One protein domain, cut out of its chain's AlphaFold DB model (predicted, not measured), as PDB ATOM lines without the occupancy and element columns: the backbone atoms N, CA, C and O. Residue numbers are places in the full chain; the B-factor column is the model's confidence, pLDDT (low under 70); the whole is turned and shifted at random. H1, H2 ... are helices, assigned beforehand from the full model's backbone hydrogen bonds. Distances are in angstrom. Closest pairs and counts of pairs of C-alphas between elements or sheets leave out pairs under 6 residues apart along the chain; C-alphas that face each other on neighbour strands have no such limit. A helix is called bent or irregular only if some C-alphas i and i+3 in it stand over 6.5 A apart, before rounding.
ATOM      1  N   ALA A  59      54.546   6.269  23.609       82.31
ATOM      2  CA  ALA A  59      55.239   5.826  22.397       82.31
ATOM      3  C   ALA A  59      56.444   4.911  22.697       82.31
ATOM      4  O   ALA A  59      56.629   3.902  22.018       82.31
ATOM      5  N   THR A  60      57.228   5.226  23.734       87.12
ATOM      6  CA  THR A  60      58.378   4.433  24.200       87.12
ATOM      7  C   THR A  60      57.923   3.130  24.860       87.12
ATOM      8  O   THR A  60      58.519   2.076  24.635       87.12
ATOM      9  N   ILE A  61      56.825   3.181  25.623       87.06
ATOM     10  CA  ILE A  61      56.187   1.995  26.211       87.06
ATOM     11  C   ILE A  61      55.696   1.064  25.089       87.06
ATOM     12  O   ILE A  61      56.050  -0.110  25.051       87.06
ATOM     13  N   ALA A  62      54.974   1.593  24.099       87.38
ATOM     14  CA  ALA A  62      54.510   0.813  22.956       87.38
ATOM     15  C   ALA A  62      55.663   0.212  22.138       87.38
ATOM     16  O   ALA A  62      55.584  -0.935  21.705       87.38
ATOM     17  N   GLU A  63      56.755   0.953  21.937       87.81
ATOM     18  CA  GLU A  63      57.933   0.486  21.201       87.81
ATOM     19  C   GLU A  63      58.658  -0.666  21.900       87.81
ATOM     20  O   GLU A  63      58.975  -1.673  21.264       87.81
ATOM     21  N   THR A  64      58.870  -0.556  23.211       88.31
ATOM     22  CA  THR A  64      59.519  -1.604  24.013       88.31
ATOM     23  C   THR A  64      58.655  -2.862  24.111       88.31
ATOM     24  O   THR A  64      59.166  -3.962  23.911       88.31
ATOM     25  N   LEU A  65      57.337  -2.721  24.290       87.12
ATOM     26  CA  LEU A  65      56.389  -3.845  24.269       87.12
ATOM     27  C   LEU A  65      56.281  -4.505  22.882       87.12
ATOM     28  O   LEU A  65      56.218  -5.730  22.783       87.12
ATOM     29  N   THR A  66      56.330  -3.725  21.797       87.12
ATOM     30  CA  THR A  66      56.384  -4.267  20.424       87.12
ATOM     31  C   THR A  66      57.683  -5.042  20.200       87.12
ATOM     32  O   THR A  66      57.667  -6.152  19.673       87.12
ATOM     33  N   SER A  67      58.812  -4.485  20.641       86.62
ATOM     34  CA  SER A  67      60.129  -5.119  20.517       86.62
ATOM     35  C   SER A  67      60.207  -6.418  21.326       86.62
ATOM     36  O   SER A  67      60.762  -7.404  20.848       86.62
ATOM     37  N   HIS A  68      59.566  -6.460  22.499       86.06
ATOM     38  CA  HIS A  68      59.417  -7.676  23.295       86.06
ATOM     39  C   HIS A  68      58.645  -8.769  22.540       86.06
ATOM     40  O   HIS A  68      59.124  -9.899  22.460       86.06
ATOM     41  N   LEU A  69      57.503  -8.434  21.922       82.50
ATOM     42  CA  LEU A  69      56.687  -9.394  21.162       82.50
ATOM     43  C   LEU A  69      57.372  -9.948  19.902       82.50
ATOM     44  O   LEU A  69      57.220 -11.130  19.605       82.50
ATOM     45  N   PHE A  70      58.075  -9.109  19.134       81.75
ATOM     46  CA  PHE A  70      58.652  -9.517  17.843       81.75
ATOM     47  C   PHE A  70      60.104  -9.990  17.931       81.75
ATOM     48  O   PHE A  70      60.483 -10.916  17.220       81.75
ATOM     49  N   SER A  71      60.914  -9.369  18.784       80.44
ATOM     50  CA  SER A  71      62.361  -9.608  18.859       80.44
ATOM     51  C   SER A  71      62.773 -10.399  20.105       80.44
ATOM     52  O   SER A  71      63.967 -10.582  20.336       80.44
ATOM     53  N   SER A  72      61.812 -10.846  20.926       76.69
ATOM     54  CA  SER A  72      62.050 -11.536  22.206       76.69
ATOM     55  C   SER A  72      62.980 -10.768  23.157       76.69
ATOM     56  O   SER A  72      63.644 -11.366  24.005       76.69
ATOM     57  N   THR A  73      63.062  -9.437  23.024       82.62
ATOM     58  CA  THR A  73      63.918  -8.609  23.885       82.62
ATOM     59  C   THR A  73      63.414  -8.666  25.326       82.62
ATOM     60  O   THR A  73      62.197  -8.606  25.526       82.62
ATOM     61  N   PRO A  74      64.292  -8.757  26.340       82.88
ATOM     62  CA  PRO A  74      63.862  -8.764  27.734       82.88
ATOM     63  C   PRO A  74      63.108  -7.468  28.048       82.88
ATOM     64  O   PRO A  74      63.581  -6.374  27.739       82.88
ATOM     65  N   LEU A  75      61.913  -7.595  28.624       84.88
ATOM     66  CA  LEU A  75      61.095  -6.439  28.966       84.88
ATOM     67  C   LEU A  75      61.621  -5.798  30.266       84.88
ATOM     68  O   LEU A  75      61.910  -6.539  31.210       84.88
ATOM     69  N   PRO A  76      61.740  -4.457  30.356       85.44
ATOM     70  CA  PRO A  76      62.122  -3.794  31.599       85.44
ATOM     71  C   PRO A  76      61.150  -4.124  32.735       85.44
ATOM     72  O   PRO A  76      59.946  -4.269  32.507       85.44
ATOM     73  N   LEU A  77      61.662  -4.199  33.967       82.81
ATOM     74  CA  LEU A  77      60.868  -4.575  35.142       82.81
ATOM     75  C   LEU A  77      59.662  -3.635  35.344       82.81
ATOM     76  O   LEU A  77      58.561  -4.093  35.644       82.81
ATOM     77  N   ASP A  78      59.855  -2.347  35.053       83.62
ATOM     78  CA  ASP A  78      58.840  -1.289  35.123       83.62
ATOM     79  C   ASP A  78      57.665  -1.490  34.149       83.62
ATOM     80  O   ASP A  78      56.600  -0.913  34.347       83.62
ATOM     81  N   LEU A  79      57.821  -2.323  33.112       85.06
ATOM     82  CA  LEU A  79      56.782  -2.642  32.124       85.06
ATOM     83  C   LEU A  79      56.198  -4.057  32.290       85.06
ATOM     84  O   LEU A  79      55.246  -4.413  31.594       85.06
ATOM     85  N   ALA A  80      56.720  -4.867  33.216       82.88
ATOM     86  CA  ALA A  80      56.329  -6.270  33.386       82.88
ATOM     87  C   ALA A  80      54.834  -6.473  33.716       82.88
ATOM     88  O   ALA A  80      54.282  -7.548  33.478       82.88
ATOM     89  N   HIS A  81      54.155  -5.439  34.221       80.19
ATOM     90  CA  HIS A  81      52.720  -5.465  34.504       80.19
ATOM     91  C   HIS A  81      51.839  -5.449  33.240       80.19
ATOM     92  O   HIS A  81      50.707  -5.933  33.295       80.19
ATOM     93  N   TYR A  82      52.345  -4.975  32.093       81.06
ATOM     94  CA  TYR A  82      51.629  -5.072  30.815       81.06
ATOM     95  C   TYR A  82      51.703  -6.477  30.206       81.06
ATOM     96  O   TYR A  82      50.797  -6.855  29.467       81.06
ATOM     97  N   THR A  83      52.729  -7.277  30.522       79.31
ATOM     98  CA  THR A  83      52.934  -8.630  29.969       79.31
ATOM     99  C   THR A  83      51.704  -9.544  30.067       79.31
ATOM    100  O   THR A  83      51.304 -10.072  29.030       79.31
ATOM    101  N   PRO A  84      51.046  -9.742  31.233       73.44
ATOM    102  CA  PRO A  84      49.849 -10.588  31.308       73.44
ATOM    103  C   PRO A  84      48.666 -10.031  30.504       73.44
ATOM    104  O   PRO A  84      47.854 -10.801  29.997       73.44
ATOM    105  N   ILE A  85      48.575  -8.707  30.358       74.12
ATOM    106  CA  ILE A  85      47.493  -8.043  29.627       74.12
ATOM    107  C   ILE A  85      47.715  -8.204  28.116       74.12
ATOM    108  O   ILE A  85      46.828  -8.671  27.407       74.12
ATOM    109  N   LEU A  86      48.929  -7.933  27.632       77.50
ATOM    110  CA  LEU A  86      49.359  -8.223  26.262       77.50
ATOM    111  C   LEU A  86      49.209  -9.697  25.907       77.50
ATOM    112  O   LEU A  86      48.770 -10.004  24.802       77.50
ATOM    113  N   LEU A  87      49.530 -10.609  26.825       76.44
ATOM    114  CA  LEU A  87      49.322 -12.035  26.613       76.44
ATOM    115  C   LEU A  87      47.828 -12.361  26.490       76.44
ATOM    116  O   LEU A  87      47.453 -13.098  25.589       76.44
ATOM    117  N   ALA A  88      46.957 -11.766  27.313       67.12
ATOM    118  CA  ALA A  88      45.510 -11.941  27.185       67.12
ATOM    119  C   ALA A  88      44.976 -11.423  25.834       67.12
ATOM    120  O   ALA A  88      44.202 -12.117  25.173       67.12
ATOM    121  N   PHE A  89      45.430 -10.248  25.379       69.12
ATOM    122  CA  PHE A  89      45.050  -9.690  24.076       69.12
ATOM    123  C   PHE A  89      45.634 -10.464  22.883       69.12
ATOM    124  O   PHE A  89      44.954 -10.630  21.874       69.12
ATOM    125  N   THR A  90      46.861 -10.982  22.977       69.19
ATOM    126  CA  THR A  90      47.510 -11.735  21.885       69.19
ATOM    127  C   THR A  90      47.136 -13.219  21.854       69.19
ATOM    128  O   THR A  90      47.214 -13.828  20.791       69.19
ATOM    129  N   ALA A  91      46.666 -13.792  22.965       67.38
ATOM    130  CA  ALA A  91      46.100 -15.142  23.031       67.38
ATOM    131  C   ALA A  91      44.592 -15.195  22.712       67.38
ATOM    132  O   ALA A  91      44.005 -16.276  22.728       67.38
ATOM    133  N   GLY A  92      43.951 -14.050  22.440       58.09
ATOM    134  CA  GLY A  92      42.525 -13.989  22.112       58.09
ATOM    135  C   GLY A  92      41.601 -14.298  23.294       58.09
ATOM    136  O   GLY A  92      40.508 -14.826  23.093       58.09
ATOM    137  N   ALA A  93      42.020 -13.975  24.525       62.78
ATOM    138  CA  ALA A  93      41.132 -14.039  25.682       62.78
ATOM    139  C   ALA A  93      39.891 -13.160  25.448       62.78
ATOM    140  O   ALA A  93      39.959 -12.158  24.743       62.78
ATOM    141  N   VAL A  94      38.767 -13.523  26.069       49.47
ATOM    142  CA  VAL A  94      37.400 -13.043  25.766       49.47
ATOM    143  C   VAL A  94      37.251 -11.526  25.546       49.47
ATOM    144  O   VAL A  94      36.513 -11.110  24.662       49.47
ATOM    145  N   VAL A  95      37.965 -10.700  26.315       50.66
ATOM    146  CA  VAL A  95      37.945  -9.222  26.228       50.66
ATOM    147  C   VAL A  95      38.676  -8.682  24.988       50.66
ATOM    148  O   VAL A  95      38.414  -7.575  24.528       50.66
ATOM    149  N   GLY A  96      39.633  -9.443  24.465       56.69
ATOM    150  CA  GLY A  96      40.608  -9.003  23.478       56.69
ATOM    151  C   GLY A  96      40.348  -9.429  22.044       56.69
ATOM    152  O   GLY A  96      41.194  -9.155  21.203       56.69
ATOM    153  N   THR A  97      39.221 -10.068  21.735       59.50
ATOM    154  CA  THR A  97      38.928 -10.640  20.406       59.50
ATOM    155  C   THR A  97      39.098  -9.645  19.250       59.50
ATOM    156  O   THR A  97      39.710 -10.002  18.249       59.50
ATOM    157  N   GLY A  98      38.638  -8.394  19.387       62.78
ATOM    158  CA  GLY A  98      38.795  -7.354  18.354       62.78
ATOM    159  C   GLY A  98      40.237  -6.866  18.150       62.78
ATOM    160  O   GLY A  98      40.663  -6.595  17.027       62.78
ATOM    161  N   ILE A  99      41.029  -6.801  19.223       67.25
ATOM    162  CA  ILE A  99      42.456  -6.450  19.154       67.25
ATOM    163  C   ILE A  99      43.270  -7.645  18.640       67.25
ATOM    164  O   ILE A  99      44.172  -7.472  17.823       67.25
ATOM    165  N   TYR A 100      42.912  -8.861  19.049       68.12
ATOM    166  CA  TYR A 100      43.478 -10.110  18.553       68.12
ATOM    167  C   TYR A 100      43.283 -10.251  17.041       68.12
ATOM    168  O   TYR A 100      44.250 -10.511  16.326       68.12
ATOM    169  N   THR A 101      42.070 -10.027  16.520       68.62
ATOM    170  CA  THR A 101      41.821 -10.076  15.073       68.62
ATOM    171  C   THR A 101      42.572  -8.974  14.331       68.62
ATOM    172  O   THR A 101      43.147  -9.263  13.282       68.62
ATOM    173  N   TYR A 102      42.664  -7.756  14.880       72.50
ATOM    174  CA  TYR A 102      43.475  -6.677  14.302       72.50
ATOM    175  C   TYR A 102      44.968  -7.042  14.244       72.50
ATOM    176  O   TYR A 102      45.579  -6.980  13.174       72.50
ATOM    177  N   ILE A 103      45.557  -7.488  15.360       74.38
ATOM    178  CA  ILE A 103      46.966  -7.903  15.439       74.38
ATOM    179  C   ILE A 103      47.224  -9.106  14.531       74.38
ATOM    180  O   ILE A 103      48.220  -9.120  13.817       74.38
ATOM    181  N   HIS A 104      46.326 -10.093  14.481       75.19
ATOM    182  CA  HIS A 104      46.482 -11.258  13.612       75.19
ATOM    183  C   HIS A 104      46.381 -10.891  12.119       75.19
ATOM    184  O   HIS A 104      47.188 -11.367  11.316       75.19
ATOM    185  N   ARG A 105      45.448 -10.002  11.746       76.19
ATOM    186  CA  ARG A 105      45.300  -9.445  10.386       76.19
ATOM    187  C   ARG A 105      46.522  -8.626   9.969       76.19
ATOM    188  O   ARG A 105      46.903  -8.658   8.802       76.19
ATOM    189  N   TYR A 106      47.158  -7.936  10.917       78.81
ATOM    190  CA  TYR A 106      48.307  -7.061  10.680       78.81
ATOM    191  C   TYR A 106      49.638  -7.573  11.239       78.81
ATOM    192  O   TYR A 106      50.584  -6.799  11.343       78.81
ATOM    193  N   LYS A 107      49.769  -8.884  11.486       76.81
ATOM    194  CA  LYS A 107      50.960  -9.517  12.095       76.81
ATOM    195  C   LYS A 107      52.282  -9.298  11.348       76.81
ATOM    196  O   LYS A 107      53.345  -9.482  11.926       76.81
ATOM    197  N   ILE A 108      52.206  -8.917  10.073       75.31
ATOM    198  CA  ILE A 108      53.354  -8.592   9.211       75.31
ATOM    199  C   ILE A 108      53.770  -7.113   9.377       75.31
ATOM    200  O   ILE A 108      54.931  -6.767   9.207       75.31
ATOM    201  N   SER A 109      52.846  -6.223   9.752       82.56
ATOM    202  CA  SER A 109      53.095  -4.784   9.874       82.56
ATOM    203  C   SER A 109      53.417  -4.390  11.317       82.56
ATOM    204  O   SER A 109      52.524  -4.076  12.109       82.56
ATOM    205  N   ARG A 110      54.717  -4.332  11.647       79.50
ATOM    206  CA  ARG A 110      55.202  -3.864  12.961       79.50
ATOM    207  C   ARG A 110      54.641  -2.488  13.333       79.50
ATOM    208  O   ARG A 110      54.267  -2.289  14.482       79.50
ATOM    209  N   ALA A 111      54.497  -1.573  12.369       80.56
ATOM    210  CA  ALA A 111      53.911  -0.247  12.589       80.56
ATOM    211  C   ALA A 111      52.446  -0.306  13.071       80.56
ATOM    212  O   ALA A 111      52.096   0.365  14.041       80.56
ATOM    213  N   LYS A 112      51.598  -1.141  12.451       81.00
ATOM    214  CA  LYS A 112      50.196  -1.308  12.874       81.00
ATOM    215  C   LYS A 112      50.070  -2.027  14.215       81.00
ATOM    216  O   LYS A 112      49.220  -1.663  15.020       81.00
ATOM    217  N   VAL A 113      50.928  -3.011  14.490       81.50
ATOM    218  CA  VAL A 113      50.923  -3.694  15.794       81.50
ATOM    219  C   VAL A 113      51.440  -2.769  16.906       81.50
ATOM    220  O   VAL A 113      50.799  -2.688  17.949       81.50
ATOM    221  N   LYS A 114      52.497  -1.977  16.661       85.00
ATOM    222  CA  LYS A 114      52.957  -0.913  17.577       85.00
ATOM    223  C   LYS A 114      51.847   0.081  17.894       85.00
ATOM    224  O   LYS A 114      51.689   0.467  19.047       85.00
ATOM    225  N   LEU A 115      51.059   0.456  16.889       81.69
ATOM    226  CA  LEU A 115      49.914   1.336  17.073       81.69
ATOM    227  C   LEU A 115      48.817   0.696  17.941       81.69
ATOM    228  O   LEU A 115      48.360   1.318  18.893       81.69
ATOM    229  N   ALA A 116      48.431  -0.555  17.677       81.12
ATOM    230  CA  ALA A 116      47.459  -1.261  18.517       81.12
ATOM    231  C   ALA A 116      47.928  -1.365  19.983       81.12
ATOM    232  O   ALA A 116      47.131  -1.212  20.907       81.12
ATOM    233  N   ILE A 117      49.231  -1.569  20.203       84.00
ATOM    234  CA  ILE A 117      49.841  -1.601  21.539       84.00
ATOM    235  C   ILE A 117      49.854  -0.214  22.187       84.00
ATOM    236  O   ILE A 117      49.574  -0.110  23.376       84.00
ATOM    237  N   PHE A 118      50.110   0.851  21.423       85.50
ATOM    238  CA  PHE A 118      50.006   2.227  21.907       85.50
ATOM    239  C   PHE A 118      48.605   2.529  22.449       85.50
ATOM    240  O   PHE A 118      48.492   2.971  23.590       85.50
ATOM    241  N   HIS A 119      47.549   2.209  21.694       79.19
ATOM    242  CA  HIS A 119      46.177   2.413  22.165       79.19
ATOM    243  C   HIS A 119      45.810   1.494  23.335       79.19
ATOM    244  O   HIS A 119      45.141   1.946  24.254       79.19
ATOM    245  N   MET A 120      46.304   0.250  23.388       79.00
ATOM    246  CA  MET A 120      46.139  -0.592  24.583       79.00
ATOM    247  C   MET A 120      46.767   0.035  25.835       79.00
ATOM    248  O   MET A 120      46.130   0.059  26.880       79.00
ATOM    249  N   VAL A 121      47.995   0.551  25.748       82.44
ATOM    250  CA  VAL A 121      48.673   1.207  26.882       82.44
ATOM    251  C   VAL A 121      47.935   2.485  27.286       82.44
ATOM    252  O   VAL A 121      47.654   2.675  28.466       82.44
ATOM    253  N   HIS A 122      47.567   3.319  26.309       81.44
ATOM    254  CA  HIS A 122      46.783   4.539  26.512       81.44
ATOM    255  C   HIS A 122      45.459   4.244  27.234       81.44
ATOM    256  O   HIS A 122      45.135   4.880  28.234       81.44
ATOM    257  N   TRP A 123      44.737   3.219  26.778       76.00
ATOM    258  CA  TRP A 123      43.488   2.741  27.364       76.00
ATOM    259  C   TRP A 123      43.679   2.256  28.805       76.00
ATOM    260  O   TRP A 123      42.926   2.653  29.687       76.00
ATOM    261  N   LEU A 124      44.704   1.439  29.073       75.88
ATOM    262  CA  LEU A 124      44.958   0.874  30.403       75.88
ATOM    263  C   LEU A 124      45.339   1.931  31.448       75.88
ATOM    264  O   LEU A 124      44.842   1.862  32.569       75.88
ATOM    265  N   GLU A 125      46.176   2.908  31.093       77.94
ATOM    266  CA  GLU A 125      46.578   3.984  32.014       77.94
ATOM    267  C   GLU A 125      45.455   5.018  32.220       77.94
ATOM    268  O   GLU A 125      45.276   5.522  33.327       77.94
ATOM    269  N   ASN A 126      44.636   5.286  31.194       76.81
ATOM    270  CA  ASN A 126      43.508   6.225  31.283       76.81
ATOM    271  C   ASN A 126      42.197   5.602  31.804       76.81
ATOM    272  O   ASN A 126      41.186   6.303  31.894       76.81
ATOM    273  N   LEU A 127      42.180   4.310  32.156       70.62
ATOM    274  CA  LEU A 127      41.028   3.624  32.752       70.62
ATOM    275  C   LEU A 127      41.147   3.545  34.287       70.62
ATOM    276  O   LEU A 127      41.581   2.518  34.824       70.62
ATOM    277  N   PRO A 128      40.677   4.557  35.047       61.22
ATOM    278  CA  PRO A 128      40.530   4.399  36.486       61.22
ATOM    279  C   PRO A 128      39.572   3.235  36.775       61.22
ATOM    280  O   PRO A 128      38.489   3.122  36.194       61.22
ATOM    281  N   ASN A 129      39.992   2.360  37.692       65.69
ATOM    282  CA  ASN A 129      39.266   1.165  38.118       65.69
ATOM    283  C   ASN A 129      38.882   0.192  36.983       65.69
ATOM    284  O   ASN A 129      37.732  -0.241  36.898       65.69
ATOM    285  N   ILE A 130      39.867  -0.266  36.196       63.91
ATOM    286  CA  ILE A 130      39.758  -1.399  35.244       63.91
ATOM    287  C   ILE A 130      38.841  -2.533  35.765       63.91
ATOM    288  O   ILE A 130      37.920  -2.963  35.074       63.91
ATOM    289  N   LYS A 131      39.031  -2.986  37.017       60.34
ATOM    290  CA  LYS A 131      38.214  -4.054  37.636       60.34
ATOM    291  C   LYS A 131      36.724  -3.704  37.771       60.34
ATOM    292  O   LYS A 131      35.886  -4.587  37.638       60.34
ATOM    293  N   GLN A 132      36.396  -2.441  38.039       60.16
ATOM    294  CA  GLN A 132      35.020  -1.957  38.179       60.16
ATOM    295  C   GLN A 132      34.350  -1.803  36.807       60.16
ATOM    296  O   GLN A 132      33.185  -2.145  36.648       60.16
ATOM    297  N   ARG A 133      35.104  -1.381  35.783       61.09
ATOM    298  CA  ARG A 133      34.602  -1.294  34.401       61.09
ATOM    299  C   ARG A 133      34.436  -2.662  33.735       61.09
ATOM    300  O   ARG A 133      33.519  -2.822  32.940       61.09
ATOM    301  N   PHE A 134      35.206  -3.678  34.132       63.53
ATOM    302  CA  PHE A 134      34.902  -5.068  33.764       63.53
ATOM    303  C   PHE A 134      33.593  -5.597  34.370       63.53
ATOM    304  O   PHE A 134      32.978  -6.475  33.773       63.53
ATOM    305  N   ALA A 135      33.129  -5.051  35.500       66.31
ATOM    306  CA  ALA A 135      31.795  -5.351  36.026       66.31
ATOM    307  C   ALA A 135      30.671  -4.597  35.275       66.31
ATOM    308  O   ALA A 135      29.544  -5.081  35.228       66.31
ATOM    309  N   ASN A 136      30.987  -3.459  34.638       71.75
ATOM    310  CA  ASN A 136      30.058  -2.625  33.865       71.75
ATOM    311  C   ASN A 136      30.391  -2.645  32.353       71.75
ATOM    312  O   ASN A 136      30.872  -1.643  31.813       71.75
ATOM    313  N   PRO A 137      30.098  -3.739  31.614       65.50
ATOM    314  CA  PRO A 137      30.521  -3.901  30.217       65.50
ATOM    315  C   PRO A 137      30.020  -2.793  29.277       65.50
ATOM    316  O   PRO A 137      30.711  -2.441  28.326       65.50
ATOM    317  N   LYS A 138      28.864  -2.176  29.563       70.75
ATOM    318  CA  LYS A 138      28.331  -1.047  28.777       70.75
ATOM    319  C   LYS A 138      29.246   0.181  28.803       70.75
ATOM    320  O   LYS A 138      29.433   0.826  27.776       70.75
ATOM    321  N   GLU A 139      29.831   0.497  29.958       69.62
ATOM    322  CA  GLU A 139      30.773   1.613  30.076       69.62
ATOM    323  C   GLU A 139      32.107   1.306  29.392       69.62
ATOM    324  O   GLU A 139      32.736   2.200  28.829       69.62
ATOM    325  N   LEU A 140      32.533   0.040  29.434       67.88
ATOM    326  CA  LEU A 140      33.731  -0.427  28.744       67.88
ATOM    327  C   LEU A 140      33.571  -0.277  27.223       67.88
ATOM    328  O   LEU A 140      34.433   0.314  26.579       67.88
ATOM    329  N   ILE A 141      32.439  -0.732  26.671       68.00
ATOM    330  CA  ILE A 141      32.095  -0.595  25.247       68.00
ATOM    331  C   ILE A 141      32.036   0.884  24.843       68.00
ATOM    332  O   ILE A 141      32.643   1.257  23.845       68.00
ATOM    333  N   ALA A 142      31.386   1.747  25.633       72.69
ATOM    334  CA  ALA A 142      31.314   3.182  25.342       72.69
ATOM    335  C   ALA A 142      32.697   3.868  25.337       72.69
ATOM    336  O   ALA A 142      32.943   4.757  24.520       72.69
ATOM    337  N   PHE A 143      33.621   3.445  26.207       71.00
ATOM    338  CA  PHE A 143      34.996   3.952  26.205       71.00
ATOM    339  C   PHE A 143      35.787   3.444  24.988       71.00
ATOM    340  O   PHE A 143      36.456   4.228  24.321       71.00
ATOM    341  N   VAL A 144      35.681   2.149  24.663       69.88
ATOM    342  CA  VAL A 144      36.318   1.553  23.472       69.88
ATOM    343  C   VAL A 144      35.802   2.211  22.188       69.88
ATOM    344  O   VAL A 144      36.599   2.556  21.322       69.88
ATOM    345  N   GLN A 145      34.493   2.469  22.091       70.94
ATOM    346  CA  GLN A 145      33.878   3.225  20.995       70.94
ATOM    347  C   GLN A 145      34.521   4.609  20.829       70.94
ATOM    348  O   GLN A 145      34.863   4.984  19.710       70.94
ATOM    349  N   LYS A 146      34.715   5.352  21.928       77.06
ATOM    350  CA  LYS A 146      35.334   6.686  21.903       77.06
ATOM    351  C   LYS A 146      36.771   6.641  21.374       77.06
ATOM    352  O   LYS A 146      37.096   7.401  20.468       77.06
ATOM    353  N   GLU A 147      37.596   5.734  21.895       69.44
ATOM    354  CA  GLU A 147      38.991   5.557  21.459       69.44
ATOM    355  C   GLU A 147      39.059   5.163  19.967       69.44
ATOM    356  O   GLU A 147      39.835   5.731  19.201       69.44
ATOM    357  N   VAL A 148      38.188   4.251  19.513       68.00
ATOM    358  CA  VAL A 148      38.097   3.853  18.097       68.00
ATOM    359  C   VAL A 148      37.638   5.013  17.203       68.00
ATOM    360  O   VAL A 148      38.166   5.189  16.103       68.00
ATOM    361  N   ASP A 149      36.692   5.838  17.653       69.31
ATOM    362  CA  ASP A 149      36.273   7.031  16.913       69.31
ATOM    363  C   ASP A 149      37.389   8.085  16.824       69.31
ATOM    364  O   ASP A 149      37.503   8.750  15.793       69.31
ATOM    365  N   GLU A 150      38.243   8.217  17.843       69.62
ATOM    366  CA  GLU A 150      39.452   9.054  17.803       69.62
ATOM    367  C   GLU A 150      40.496   8.480  16.818       69.62
ATOM    368  O   GLU A 150      40.991   9.212  15.955       69.62
ATOM    369  N   MET A 151      40.722   7.157  16.814       64.75
ATOM    370  CA  MET A 151      41.541   6.447  15.806       64.75
ATOM    371  C   MET A 151      41.086   6.659  14.357       64.75
ATOM    372  O   MET A 151      41.918   6.748  13.446       64.75
ATOM    373  N   VAL A 152      39.775   6.753  14.131       67.94
ATOM    374  CA  VAL A 152      39.187   6.994  12.806       67.94
ATOM    375  C   VAL A 152      39.202   8.483  12.430       67.94
ATOM    376  O   VAL A 152      39.399   8.801  11.255       67.94
ATOM    377  N   LYS A 153      38.981   9.403  13.382       68.50
ATOM    378  CA  LYS A 153      38.818  10.847  13.113       68.50
ATOM    379  C   LYS A 153      40.115  11.647  13.174       68.50
ATOM    380  O   LYS A 153      40.386  12.394  12.240       68.50
ATOM    381  N   GLU A 154      40.878  11.537  14.260       62.22
ATOM    382  CA  GLU A 154      42.077  12.361  14.470       62.22
ATOM    383  C   GLU A 154      43.292  11.766  13.770       62.22
ATOM    384  O   GLU A 154      44.053  12.474  13.111       62.22
ATOM    385  N   TYR A 155      43.459  10.451  13.900       57.91
ATOM    386  CA  TYR A 155      44.670   9.779  13.446       57.91
ATOM    387  C   TYR A 155      44.553   9.221  12.020       57.91
ATOM    388  O   TYR A 155      45.568   9.046  11.347       57.91
ATOM    389  N   GLY A 156      43.333   8.955  11.536       60.00
ATOM    390  CA  GLY A 156      43.080   8.409  10.193       60.00
ATOM    391  C   GLY A 156      43.702   7.025   9.958       60.00
ATOM    392  O   GLY A 156      43.950   6.642   8.814       60.00
ATOM    393  N   GLN A 157      44.002   6.296  11.037       60.06
ATOM    394  CA  GLN A 157      44.769   5.045  11.020       60.06
ATOM    395  C   GLN A 157      43.887   3.794  10.922       60.06
ATOM    396  O   GLN A 157      44.369   2.748  10.478       60.06
ATOM    397  N   LEU A 158      42.605   3.901  11.289       61.28
ATOM    398  CA  LEU A 158      41.562   2.953  10.896       61.28
ATOM    399  C   LEU A 158      40.645   3.592   9.851       61.28
ATOM    400  O   LEU A 158      40.239   4.749   9.969       61.28
ATOM    401  N   SER A 159      40.241   2.804   8.859       69.69
ATOM    402  CA  SER A 159      39.081   3.141   8.036       69.69
ATOM    403  C   SER A 159      37.792   3.089   8.865       69.69
ATOM    404  O   SER A 159      37.669   2.319   9.820       69.69
ATOM    405  N   LYS A 160      36.765   3.844   8.447       69.75
ATOM    406  CA  LYS A 160      35.424   3.803   9.069       69.75
ATOM    407  C   LYS A 160      34.820   2.387   9.105       69.75
ATOM    408  O   LYS A 160      34.012   2.092   9.980       69.75
ATOM    409  N   SER A 161      35.193   1.527   8.156       70.06
ATOM    410  CA  SER A 161      34.821   0.107   8.104       70.06
ATOM    411  C   SER A 161      35.505  -0.724   9.193       70.06
ATOM    412  O   SER A 161      34.820  -1.458   9.896       70.06
ATOM    413  N   GLU A 162      36.820  -0.575   9.374       64.06
ATOM    414  CA  GLU A 162      37.563  -1.285  10.426       64.06
ATOM    415  C   GLU A 162      37.127  -0.822  11.821       64.06
ATOM    416  O   GLU A 162      36.960  -1.650  12.711       64.06
ATOM    417  N   GLY A 163      36.871   0.480  12.009       64.25
ATOM    418  CA  GLY A 163      36.380   1.004  13.288       64.25
ATOM    419  C   GLY A 163      35.070   0.329  13.704       64.25
ATOM    420  O   GLY A 163      34.982  -0.259  14.781       64.25
ATOM    421  N   LYS A 164      34.089   0.280  12.792       68.50
ATOM    422  CA  LYS A 164      32.829  -0.456  13.002       68.50
ATOM    423  C   LYS A 164      33.033  -1.951  13.278       68.50
ATOM    424  O   LYS A 164      32.290  -2.520  14.070       68.50
ATOM    425  N   GLU A 165      34.016  -2.588  12.642       65.12
ATOM    426  CA  GLU A 165      34.346  -4.002  12.869       65.12
ATOM    427  C   GLU A 165      34.887  -4.232  14.293       65.12
ATOM    428  O   GLU A 165      34.429  -5.143  14.983       65.12
ATOM    429  N   THR A 166      35.786  -3.363  14.777       62.78
ATOM    430  CA  THR A 166      36.334  -3.443  16.148       62.78
ATOM    431  C   THR A 166      35.288  -3.182  17.233       62.78
ATOM    432  O   THR A 166      35.245  -3.911  18.222       62.78
ATOM    433  N   VAL A 167      34.394  -2.212  17.019       66.38
ATOM    434  CA  VAL A 167      33.251  -1.927  17.902       66.38
ATOM    435  C   VAL A 167      32.325  -3.130  17.981       66.38
ATOM    436  O   VAL A 167      32.047  -3.621  19.070       66.38
ATOM    437  N   LYS A 168      31.913  -3.672  16.829       70.75
ATOM    438  CA  LYS A 168      31.033  -4.843  16.770       70.75
ATOM    439  C   LYS A 168      31.647  -6.053  17.482       70.75
ATOM    440  O   LYS A 168      30.923  -6.815  18.114       70.75
ATOM    441  N   ALA A 169      32.969  -6.227  17.410       60.84
ATOM    442  CA  ALA A 169      33.678  -7.279  18.137       60.84
ATOM    443  C   ALA A 169      33.672  -7.081  19.668       60.84
ATOM    444  O   ALA A 169      33.695  -8.075  20.388       60.84
ATOM    445  N   ALA A 170      33.612  -5.837  20.157       58.53
ATOM    446  CA  ALA A 170      33.465  -5.509  21.579       58.53
ATOM    447  C   ALA A 170      32.000  -5.549  22.065       58.53
ATOM    448  O   ALA A 170      31.748  -5.847  23.229       58.53
ATOM    449  N   GLU A 171      31.034  -5.265  21.183       63.69
ATOM    450  CA  GLU A 171      29.595  -5.381  21.459       63.69
ATOM    451  C   GLU A 171      29.091  -6.826  21.473       63.69
ATOM    452  O   GLU A 171      28.093  -7.112  22.139       63.69
ATOM    453  N   MET A 172      29.741  -7.740  20.739       55.34
ATOM    454  CA  MET A 172      29.366  -9.152  20.755       55.34
ATOM    455  C   MET A 172      29.488  -9.686  22.189       55.34
ATOM    456  O   MET A 172      30.603  -9.749  22.713       55.34
TER     457      MET A 172
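This is residues 59 to 172 of the 456 residues of an uncharacterized protein of Pyrenophora tritici-repentis (UniProt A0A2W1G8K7). Two helical hairpins, H3 with H4 and H6 with H7, stand next to each other and meet through H3 and H7, while H4 and H6 come close. H1 crosses H4 on its side away from H6, H2 packs on H3, and short H5 makes a corner with H6. The printed part has 114 residues with seven named helices, H1 to H7 in chain order, and no named strand: the class is all helix. It is compact and rounded, with a radius of gyration of the C-alphas of 13.7 A and spans of 36 by 31 by 24 A.

Find C-alpha 110 at (55.202, -3.864, 12.961); from there H4, residues 110 to 126, runs 24.0 A to C-alpha 126 at (43.508, 6.225, 31.283). Before it come H3, residues 94 to 105, 17.7 A long, H2, residues 83 to 90, 10.2 A, and H1, residues 59 to 71, 17.4 A. H3 is irregular: C-alphas 95 and 98 are 8.1 A apart. After H4 look for H5, residues 130 to 135, 8.9 A, H6, residues 137 to 153, 24.1 A, and H7, residues 160 to 171, 16.5 A, ending at C-alpha 171 at (29.595, -5.381, 21.459).

The hub is H3, touching three helices. Its residues 99 to 103 touch residues 112 to 116 of H4 in a hairpin, at a shallow tilt of 24 degrees, opposite ways; the closest C-alphas, of Ile 103 and Val 113, are 5.8 A apart. Its residues 95 to 99 touch residues 165 to 170 of H7 at a shallow tilt of 28 degrees; look at the closest C-alphas, Gly 98 and Thr 166, 5.1 A apart. H2 touches H3 with C-alphas 89 and 96 closest, 4.5 A, at a steep tilt of 68 degrees, only just short of about perpendicular. H1 touches H4 at a steep tilt of 51 degrees, C-alphas 62 and 118 closest at 4.8 A. H6 and H7 form the other hairpin, at a shallow tilt of 11 degrees, C-alphas 148 and 163 closest at 5.8 A. H4 and H6 are close but not clearly touching, their closest C-alphas, 119 and 147, 7.9 A apart. H5 and H6 only just touch, only at the corner, with 3 pairs of C-alphas within 8 A; C-alphas 133 and 140 are closest at 5.8 A. The packing is part aligned, part crossed. In H1, H2, H4, H6 and H7 every O i to N i+4 pair is within hydrogen-bond range; in H3 6 of 8 are, in H5 1 of 2.

The farthest C-alphas, of Leu 77 and Ser 161, are 37.8 A apart. The printed part has no cut, and the link from H1 to H2, 11 residues, is long. The mean pLDDT of the printed part is 72.8; 51 residues are under 70, among them 88 to 101 and 147 to 160.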